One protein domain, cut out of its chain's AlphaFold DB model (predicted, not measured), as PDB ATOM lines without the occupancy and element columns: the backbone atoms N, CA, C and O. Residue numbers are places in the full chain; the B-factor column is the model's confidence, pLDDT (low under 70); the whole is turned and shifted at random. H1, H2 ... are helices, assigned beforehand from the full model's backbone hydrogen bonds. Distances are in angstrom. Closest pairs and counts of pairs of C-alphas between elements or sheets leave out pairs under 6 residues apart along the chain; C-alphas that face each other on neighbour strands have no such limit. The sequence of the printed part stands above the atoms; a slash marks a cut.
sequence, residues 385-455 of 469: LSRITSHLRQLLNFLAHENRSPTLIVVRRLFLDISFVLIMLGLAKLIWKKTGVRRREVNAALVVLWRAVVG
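Overview. This is residues 385 to 455 of the 469 residues of the protein "ACBP-domain-containing protein" of Neolentinus lepideus HHB14362 ss-1 (UniProt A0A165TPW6). Three helices make an open zigzag: the long H2 forms the slanting bar, with H1 at its first end and H3 at its last, and there is no shared core. The printed part has 71 residues, with three named helices in the order H1, H2, H3 and no named strand, class all helix. It is extended, with a radius of gyration of the C-alphas of 19.5 A and spans of 51 by 33 by 16 A, only just flat.

Along the chain. H1, residues 385 to 400, begins at C-alpha 385 (176.331, 143.444, 171.141) and measures 21.9 A. H2, residues 406 to 434, measures 42.0 A. H3, residues 439 to 453, measures 20.4 A and ends at C-alpha 453 (217.406, 158.154, 155.334).

Arrangement. H1 and H2 are close but not clearly touching, the closest C-alphas being those of Leu 399 and Arg 412, 6.6 A apart. They run opposite ways at a steep tilt of 51 degrees. H3 is apart from H1 and H2. In H1, H2 and H3 every O i to N i+4 pair is within hydrogen-bond range.

Size, cuts and confidence. The two C-alphas farthest apart, those of Ser 386 and Gly 455, are 53.5 A apart. The printed part has no cut, and both links are tight. Mean pLDDT of the printed part is 70.3; 35 residues are under 70, among them 385 to 409.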
ATOM      1  N   LEU A 385     175.970 142.295 170.307       53.38
ATOM      2  CA  LEU A 385     176.331 143.444 171.141       53.38
ATOM      3  C   LEU A 385     176.367 143.105 172.641       53.38
ATOM      4  O   LEU A 385     177.257 143.580 173.336       53.38
ATOM      5  N   SER A 386     175.481 142.239 173.141       63.91
ATOM      6  CA  SER A 386     175.469 141.809 174.548       63.91
ATOM      7  C   SER A 386     176.688 140.963 174.934       63.91
ATOM      8  O   SER A 386     177.147 141.018 176.073       63.91
ATOM      9  N   ARG A 387     177.273 140.231 173.974       63.72
ATOM     10  CA  ARG A 387     178.571 139.552 174.149       63.72
ATOM     11  C   ARG A 387     179.725 140.555 174.186       63.72
ATOM     12  O   ARG A 387     180.667 140.389 174.952       63.72
ATOM     13  N   ILE A 388     179.643 141.625 173.394       64.25
ATOM     14  CA  ILE A 388     180.622 142.719 173.441       64.25
ATOM     15  C   ILE A 388     180.523 143.465 174.779       64.25
ATOM     16  O   ILE A 388     181.556 143.746 175.380       64.25
ATOM     17  N   THR A 389     179.321 143.743 175.299       64.31
ATOM     18  CA  THR A 389     179.166 144.433 176.592       64.31
ATOM     19  C   THR A 389     179.510 143.554 177.793       64.31
ATOM     20  O   THR A 389     180.028 144.088 178.773       64.31
ATOM     21  N   SER A 390     179.314 142.230 177.739       64.12
ATOM     22  CA  SER A 390     179.785 141.334 178.805       64.12
ATOM     23  C   SER A 390     181.313 141.262 178.850       64.12
ATOM     24  O   SER A 390     181.886 141.424 179.927       64.12
ATOM     25  N   HIS A 391     181.988 141.149 177.701       63.56
ATOM     26  CA  HIS A 391     183.449 141.255 177.632       63.56
ATOM     27  C   HIS A 391     183.955 142.643 178.047       63.56
ATOM     28  O   HIS A 391     184.922 142.734 178.797       63.56
ATOM     29  N   LEU A 392     183.278 143.727 177.651       60.88
ATOM     30  CA  LEU A 392     183.617 145.085 178.089       60.88
ATOM     31  C   LEU A 392     183.478 145.240 179.613       60.88
ATOM     32  O   LEU A 392     184.352 145.827 180.240       60.88
ATOM     33  N   ARG A 393     182.427 144.677 180.225       63.84
ATOM     34  CA  ARG A 393     182.219 144.692 181.683       63.84
ATOM     35  C   ARG A 393     183.246 143.824 182.420       63.84
ATOM     36  O   ARG A 393     183.734 144.242 183.462       63.84
ATOM     37  N   GLN A 394     183.642 142.674 181.866       65.38
ATOM     38  CA  GLN A 394     184.765 141.873 182.383       65.38
ATOM     39  C   GLN A 394     186.080 142.673 182.362       65.38
ATOM     40  O   GLN A 394     186.809 142.687 183.351       65.38
ATOM     41  N   LEU A 395     186.355 143.383 181.265       60.47
ATOM     42  CA  LEU A 395     187.571 144.181 181.079       60.47
ATOM     43  C   LEU A 395     187.583 145.432 181.979       60.47
ATOM     44  O   LEU A 395     188.604 145.755 182.581       60.47
ATOM     45  N   LEU A 396     186.436 146.096 182.152       64.06
ATOM     46  CA  LEU A 396     186.281 147.210 183.093       64.06
ATOM     47  C   LEU A 396     186.424 146.753 184.549       64.06
ATOM     48  O   LEU A 396     187.160 147.391 185.297       64.06
ATOM     49  N   ASN A 397     185.829 145.620 184.943       63.91
ATOM     50  CA  ASN A 397     186.046 145.051 186.276       63.91
ATOM     51  C   ASN A 397     187.527 144.700 186.502       63.91
ATOM     52  O   ASN A 397     188.039 144.947 187.590       63.91
ATOM     53  N   PHE A 398     188.232 144.196 185.485       62.22
ATOM     54  CA  PHE A 398     189.672 143.925 185.537       62.22
ATOM     55  C   PHE A 398     190.531 145.201 185.674       62.22
ATOM     56  O   PHE A 398     191.578 145.158 186.314       62.22
ATOM     57  N   LEU A 399     190.093 146.350 185.138       58.41
ATOM     58  CA  LEU A 399     190.735 147.651 185.397       58.41
ATOM     59  C   LEU A 399     190.363 148.262 186.760       58.41
ATOM     60  O   LEU A 399     191.142 149.061 187.281       58.41
ATOM     61  N   ALA A 400     189.188 147.927 187.299       63.53
ATOM     62  CA  ALA A 400     188.633 148.500 188.527       63.53
ATOM     63  C   ALA A 400     188.994 147.729 189.811       63.53
ATOM     64  O   ALA A 400     188.911 148.301 190.894       63.53
ATOM     65  N   HIS A 401     189.408 146.459 189.719       61.41
ATOM     66  CA  HIS A 401     189.883 145.705 190.884       61.41
ATOM     67  C   HIS A 401     191.264 146.201 191.322       61.41
ATOM     68  O   HIS A 401     192.303 145.859 190.755       61.41
ATOM     69  N   GLU A 402     191.256 147.033 192.356       62.75
ATOM     70  CA  GLU A 402     192.447 147.533 193.022       62.75
ATOM     71  C   GLU A 402     192.970 146.492 194.027       62.75
ATOM     72  O   GLU A 402     192.187 145.927 194.793       62.75
ATOM     73  N   ASN A 403     194.300 146.299 194.079       49.44
ATOM     74  CA  ASN A 403     195.028 145.342 194.945       49.44
ATOM     75  C   ASN A 403     194.913 143.849 194.491       49.44
ATOM     76  O   ASN A 403     193.861 143.411 194.055       49.44
ATOM     77  N   ARG A 404     195.926 142.955 194.545       56.19
ATOM     78  CA  ARG A 404     197.323 142.988 195.055       56.19
ATOM     79  C   ARG A 404     198.311 142.171 194.168       56.19
ATOM     80  O   ARG A 404     198.821 141.147 194.619       56.19
ATOM     81  N   SER A 405     198.636 142.568 192.932       63.91
ATOM     82  CA  SER A 405     199.774 141.934 192.220       63.91
ATOM     83  C   SER A 405     200.504 142.857 191.227       63.91
ATOM     84  O   SER A 405     199.867 143.655 190.535       63.91
ATOM     85  N   PRO A 406     201.849 142.775 191.130       65.06
ATOM     86  CA  PRO A 406     202.644 143.703 190.318       65.06
ATOM     87  C   PRO A 406     202.469 143.482 188.809       65.06
ATOM     88  O   PRO A 406     202.556 144.430 188.029       65.06
ATOM     89  N   THR A 407     202.167 142.252 188.386       66.12
ATOM     90  CA  THR A 407     201.914 141.906 186.980       66.12
ATOM     91  C   THR A 407     200.679 142.615 186.427       66.12
ATOM     92  O   THR A 407     200.720 143.115 185.304       66.12
ATOM     93  N   LEU A 408     199.607 142.741 187.218       63.03
ATOM     94  CA  LEU A 408     198.384 143.433 186.799       63.03
ATOM     95  C   LEU A 408     198.596 144.939 186.596       63.03
ATOM     96  O   LEU A 408     197.979 145.518 185.708       63.03
ATOM     97  N   ILE A 409     199.518 145.571 187.333       66.38
ATOM     98  CA  ILE A 409     199.868 146.990 187.139       66.38
ATOM     99  C   ILE A 409     200.554 147.196 185.778       66.38
ATOM    100  O   ILE A 409     200.225 148.139 185.052       66.38
ATOM    101  N   VAL A 410     201.466 146.293 185.400       70.31
ATOM    102  CA  VAL A 410     202.145 146.322 184.092       70.31
ATOM    103  C   VAL A 410     201.154 146.057 182.958       70.31
ATOM    104  O   VAL A 410     201.132 146.809 181.985       70.31
ATOM    105  N   VAL A 411     200.279 145.053 183.098       66.31
ATOM    106  CA  VAL A 411     199.231 144.750 182.106       66.31
ATOM    107  C   VAL A 411     198.226 145.902 181.979       66.31
ATOM    108  O   VAL A 411     197.853 146.248 180.861       66.31
ATOM    109  N   ARG A 412     197.835 146.556 183.084       65.69
ATOM    110  CA  ARG A 412     196.945 147.731 183.072       65.69
ATOM    111  C   ARG A 412     197.563 148.903 182.311       65.69
ATOM    112  O   ARG A 412     196.858 149.510 181.512       65.69
ATOM    113  N   ARG A 413     198.858 149.196 182.501       70.38
ATOM    114  CA  ARG A 413     199.567 150.208 181.691       70.38
ATOM    115  C   ARG A 413     199.620 149.803 180.220       70.38
ATOM    116  O   ARG A 413     199.105 150.535 179.390       70.38
ATOM    117  N   LEU A 414     200.107 148.601 179.914       71.94
ATOM    118  CA  LEU A 414     200.261 148.120 178.539       71.94
ATOM    119  C   LEU A 414     198.927 148.060 177.766       71.94
ATOM    120  O   LEU A 414     198.891 148.373 176.579       71.94
ATOM    121  N   PHE A 415     197.811 147.726 178.421       68.31
ATOM    122  CA  PHE A 415     196.483 147.764 177.800       68.31
ATOM    123  C   PHE A 415     195.958 149.198 177.602       68.31
ATOM    124  O   PHE A 415     195.321 149.496 176.585       68.31
ATOM    125  N   LEU A 416     196.234 150.104 178.544       67.44
ATOM    126  CA  LEU A 416     195.871 151.519 178.433       67.44
ATOM    127  C   LEU A 416     196.699 152.209 177.333       67.44
ATOM    128  O   LEU A 416     196.132 152.932 176.520       67.44
ATOM    129  N   ASP A 417     197.985 151.880 177.209       73.44
ATOM    130  CA  ASP A 417     198.858 152.321 176.117       73.44
ATOM    131  C   ASP A 417     198.397 151.764 174.758       73.44
ATOM    132  O   ASP A 417     198.279 152.520 173.796       73.44
ATOM    133  N   ILE A 418     198.057 150.470 174.655       79.81
ATOM    134  CA  ILE A 418     197.540 149.874 173.405       79.81
ATOM    135  C   ILE A 418     196.208 150.512 172.987       79.81
ATOM    136  O   ILE A 418     196.025 150.841 171.813       79.81
ATOM    137  N   SER A 419     195.277 150.719 173.921       79.50
ATOM    138  CA  SER A 419     193.994 151.365 173.616       79.50
ATOM    139  C   SER A 419     194.160 152.851 173.278       79.50
ATOM    140  O   SER A 419     193.546 153.316 172.318       79.50
ATOM    141  N   PHE A 420     195.061 153.573 173.951       75.06
ATOM    142  CA  PHE A 420     195.455 154.939 173.595       75.06
ATOM    143  C   PHE A 420     196.089 155.016 172.197       75.06
ATOM    144  O   PHE A 420     195.695 155.857 171.390       75.06
ATOM    145  N   VAL A 421     197.003 154.102 171.855       80.44
ATOM    146  CA  VAL A 421     197.621 154.002 170.520       80.44
ATOM    147  C   VAL A 421     196.580 153.678 169.444       80.44
ATOM    148  O   VAL A 421     196.616 154.275 168.370       80.44
ATOM    149  N   LEU A 422     195.610 152.801 169.718       81.88
ATOM    150  CA  LEU A 422     194.505 152.516 168.796       81.88
ATOM    151  C   LEU A 422     193.564 153.719 168.614       81.88
ATOM    152  O   LEU A 422     193.143 153.991 167.488       81.88
ATOM    153  N   ILE A 423     193.283 154.477 169.678       82.81
ATOM    154  CA  ILE A 423     192.522 155.734 169.609       82.81
ATOM    155  C   ILE A 423     193.293 156.782 168.797       82.81
ATOM    156  O   ILE A 423     192.717 157.394 167.899       82.81
ATOM    157  N   MET A 424     194.601 156.937 169.021       82.06
ATOM    158  CA  MET A 424     195.460 157.845 168.251       82.06
ATOM    159  C   MET A 424     195.580 157.437 166.777       82.06
ATOM    160  O   MET A 424     195.501 158.295 165.902       82.06
ATOM    161  N   LEU A 425     195.670 156.140 166.464       86.50
ATOM    162  CA  LEU A 425     195.590 155.624 165.089       86.50
ATOM    163  C   LEU A 425     194.214 155.885 164.452       86.50
ATOM    164  O   LEU A 425     194.131 156.172 163.255       86.50
ATOM    165  N   GLY A 426     193.138 155.815 165.242       84.88
ATOM    166  CA  GLY A 426     191.783 156.184 164.835       84.88
ATOM    167  C   GLY A 426     191.661 157.671 164.499       84.88
ATOM    168  O   GLY A 426     191.205 158.015 163.409       84.88
ATOM    169  N   LEU A 427     192.139 158.545 165.389       84.25
ATOM    170  CA  LEU A 427     192.189 159.997 165.199       84.25
ATOM    171  C   LEU A 427     193.072 160.378 164.006       84.25
ATOM    172  O   LEU A 427     192.637 161.149 163.156       84.25
ATOM    173  N   ALA A 428     194.252 159.772 163.861       81.19
ATOM    174  CA  ALA A 428     195.120 159.963 162.701       81.19
ATOM    175  C   ALA A 428     194.426 159.548 161.392       81.19
ATOM    176  O   ALA A 428     194.472 160.291 160.414       81.19
ATOM    177  N   LYS A 429     193.700 158.417 161.365       79.50
ATOM    178  CA  LYS A 429     192.861 158.025 160.214       79.50
ATOM    179  C   LYS A 429     191.698 158.986 159.959       79.50
ATOM    180  O   LYS A 429     191.337 159.180 158.798       79.50
ATOM    181  N   LEU A 430     191.102 159.563 161.001       79.12
ATOM    182  CA  LEU A 430     190.013 160.535 160.885       79.12
ATOM    183  C   LEU A 430     190.522 161.858 160.292       79.12
ATOM    184  O   LEU A 430     189.926 162.376 159.351       79.12
ATOM    185  N   ILE A 431     191.670 162.342 160.775       78.62
ATOM    186  CA  ILE A 431     192.383 163.505 160.242       78.62
ATOM    187  C   ILE A 431     192.771 163.251 158.781       78.62
ATOM    188  O   ILE A 431     192.421 164.059 157.929       78.62
ATOM    189  N   TRP A 432     193.375 162.101 158.457       73.12
ATOM    190  CA  TRP A 432     193.744 161.728 157.080       73.12
ATOM    191  C   TRP A 432     192.528 161.650 156.144       73.12
ATOM    192  O   TRP A 432     192.606 162.051 154.984       73.12
ATOM    193  N   LYS A 433     191.373 161.171 156.632       73.25
ATOM    194  CA  LYS A 433     190.108 161.247 155.884       73.25
ATOM    195  C   LYS A 433     189.660 162.696 155.658       73.25
ATOM    196  O   LYS A 433     189.180 162.996 154.571       73.25
ATOM    197  N   LYS A 434     189.792 163.570 156.662       72.31
ATOM    198  CA  LYS A 434     189.278 164.950 156.635       72.31
ATOM    199  C   LYS A 434     190.162 165.921 155.843       72.31
ATOM    200  O   LYS A 434     189.629 166.825 155.216       72.31
ATOM    201  N   THR A 435     191.482 165.737 155.829       70.06
ATOM    202  CA  THR A 435     192.419 166.580 155.059       70.06
ATOM    203  C   THR A 435     192.538 166.181 153.587       70.06
ATOM    204  O   THR A 435     193.232 166.853 152.831       70.06
ATOM    205  N   GLY A 436     191.890 165.091 153.155       60.47
ATOM    206  CA  GLY A 436     191.796 164.690 151.744       60.47
ATOM    207  C   GLY A 436     193.117 164.287 151.073       60.47
ATOM    208  O   GLY A 436     193.117 163.984 149.878       60.47
ATOM    209  N   VAL A 437     194.235 164.266 151.812       65.00
ATOM    210  CA  VAL A 437     195.582 164.120 151.243       65.00
ATOM    211  C   VAL A 437     195.704 162.794 150.499       65.00
ATOM    212  O   VAL A 437     195.559 161.700 151.065       65.00
ATOM    213  N   ARG A 438     195.983 162.891 149.197       66.56
ATOM    214  CA  ARG A 438     196.049 161.745 148.296       66.56
ATOM    215  C   ARG A 438     197.170 160.823 148.760       66.56
ATOM    216  O   ARG A 438     198.345 161.171 148.719       66.56
ATOM    217  N   ARG A 439     196.814 159.594 149.156       64.31
ATOM    218  CA  ARG A 439     197.760 158.588 149.690       64.31
ATOM    219  C   ARG A 439     198.987 158.362 148.796       64.31
ATOM    220  O   ARG A 439     200.040 157.997 149.299       64.31
ATOM    221  N   ARG A 440     198.862 158.593 147.483       62.69
ATOM    222  CA  ARG A 440     199.963 158.510 146.510       62.69
ATOM    223  C   ARG A 440     201.061 159.548 146.769       62.69
ATOM    224  O   ARG A 440     202.228 159.195 146.684       62.69
ATOM    225  N   GLU A 441     200.702 160.778 147.133       72.75
ATOM    226  CA  GLU A 441     201.650 161.864 147.420       72.75
ATOM    227  C   GLU A 441     202.373 161.633 148.751       72.75
ATOM    228  O   GLU A 441     203.597 161.723 148.797       72.75
ATOM    229  N   VAL A 442     201.658 161.222 149.808       73.50
ATOM    230  CA  VAL A 442     202.296 160.875 151.094       73.50
ATOM    231  C   VAL A 442     203.188 159.643 150.955       73.50
ATOM    232  O   VAL A 442     204.304 159.649 151.460       73.50
ATOM    233  N   ASN A 443     202.755 158.609 150.226       70.62
ATOM    234  CA  ASN A 443     203.598 157.441 149.972       70.62
ATOM    235  C   ASN A 443     204.824 157.799 149.114       70.62
ATOM    236  O   ASN A 443     205.900 157.271 149.369       70.62
ATOM    237  N   ALA A 444     204.701 158.705 148.137       76.12
ATOM    238  CA  ALA A 444     205.842 159.191 147.363       76.12
ATOM    239  C   ALA A 444     206.821 159.990 148.239       76.12
ATOM    240  O   ALA A 444     208.015 159.701 148.228       76.12
ATOM    241  N   ALA A 445     206.323 160.925 149.054       77.81
ATOM    242  CA  ALA A 445     207.131 161.691 150.001       77.81
ATOM    243  C   ALA A 445     207.820 160.785 151.035       77.81
ATOM    244  O   ALA A 445     209.001 160.963 151.311       77.81
ATOM    245  N   LEU A 446     207.124 159.765 151.548       80.88
ATOM    246  CA  LEU A 446     207.673 158.794 152.496       80.88
ATOM    247  C   LEU A 446     208.696 157.857 151.833       80.88
ATOM    248  O   LEU A 446     209.701 157.537 152.454       80.88
ATOM    249  N   VAL A 447     208.520 157.480 150.560       78.81
ATOM    250  CA  VAL A 447     209.538 156.742 149.784       78.81
ATOM    251  C   VAL A 447     210.763 157.612 149.478       78.81
ATOM    252  O   VAL A 447     211.882 157.105 149.522       78.81
ATOM    253  N   VAL A 448     210.592 158.909 149.209       79.81
ATOM    254  CA  VAL A 448     211.709 159.861 149.049       79.81
ATOM    255  C   VAL A 448     212.448 160.050 150.376       79.81
ATOM    256  O   VAL A 448     213.670 159.926 150.406       79.81
ATOM    257  N   LEU A 449     211.723 160.248 151.481       80.62
ATOM    258  CA  LEU A 449     212.280 160.339 152.832       80.62
ATOM    259  C   LEU A 449     213.033 159.056 153.212       80.62
ATOM    260  O   LEU A 449     214.163 159.124 153.678       80.62
ATOM    261  N   TRP A 450     212.456 157.882 152.946       79.88
ATOM    262  CA  TRP A 450     213.097 156.590 153.197       79.88
ATOM    263  C   TRP A 450     214.357 156.397 152.344       79.88
ATOM    264  O   TRP A 450     215.374 155.937 152.851       79.88
ATOM    265  N   ARG A 451     214.349 156.807 151.066       75.12
ATOM    266  CA  ARG A 451     215.546 156.781 150.202       75.12
ATOM    267  C   ARG A 451     216.646 157.740 150.673       75.12
ATOM    268  O   ARG A 451     217.819 157.395 150.547       75.12
ATOM    269  N   ALA A 452     216.277 158.895 151.230       75.00
ATOM    270  CA  ALA A 452     217.212 159.838 151.839       75.00
ATOM    271  C   ALA A 452     217.809 159.287 153.150       75.00
ATOM    272  O   ALA A 452     219.026 159.279 153.305       75.00
ATOM    273  N   VAL A 453     216.977 158.748 154.050       76.44
ATOM    274  CA  VAL A 453     217.406 158.154 155.334       76.44
ATOM    275  C   VAL A 453     218.254 156.891 155.133       76.44
ATOM    276  O   VAL A 453     219.215 156.678 155.864       76.44
ATOM    277  N   VAL A 454     217.963 156.079 154.110       77.94
ATOM    278  CA  VAL A 454     218.754 154.885 153.735       77.94
ATOM    279  C   VAL A 454     219.991 155.248 152.880       77.94
ATOM    280  O   VAL A 454     220.686 154.372 152.367       77.94
ATOM    281  N   GLY A 455     220.313 156.540 152.733       61.28
ATOM    282  CA  GLY A 455     221.627 156.999 152.266       61.28
ATOM    283  C   GLY A 455     221.971 156.686 150.806       61.28
ATOM    284  O   GLY A 455     223.146 156.684 150.449       61.28
TER     285      GLY A 455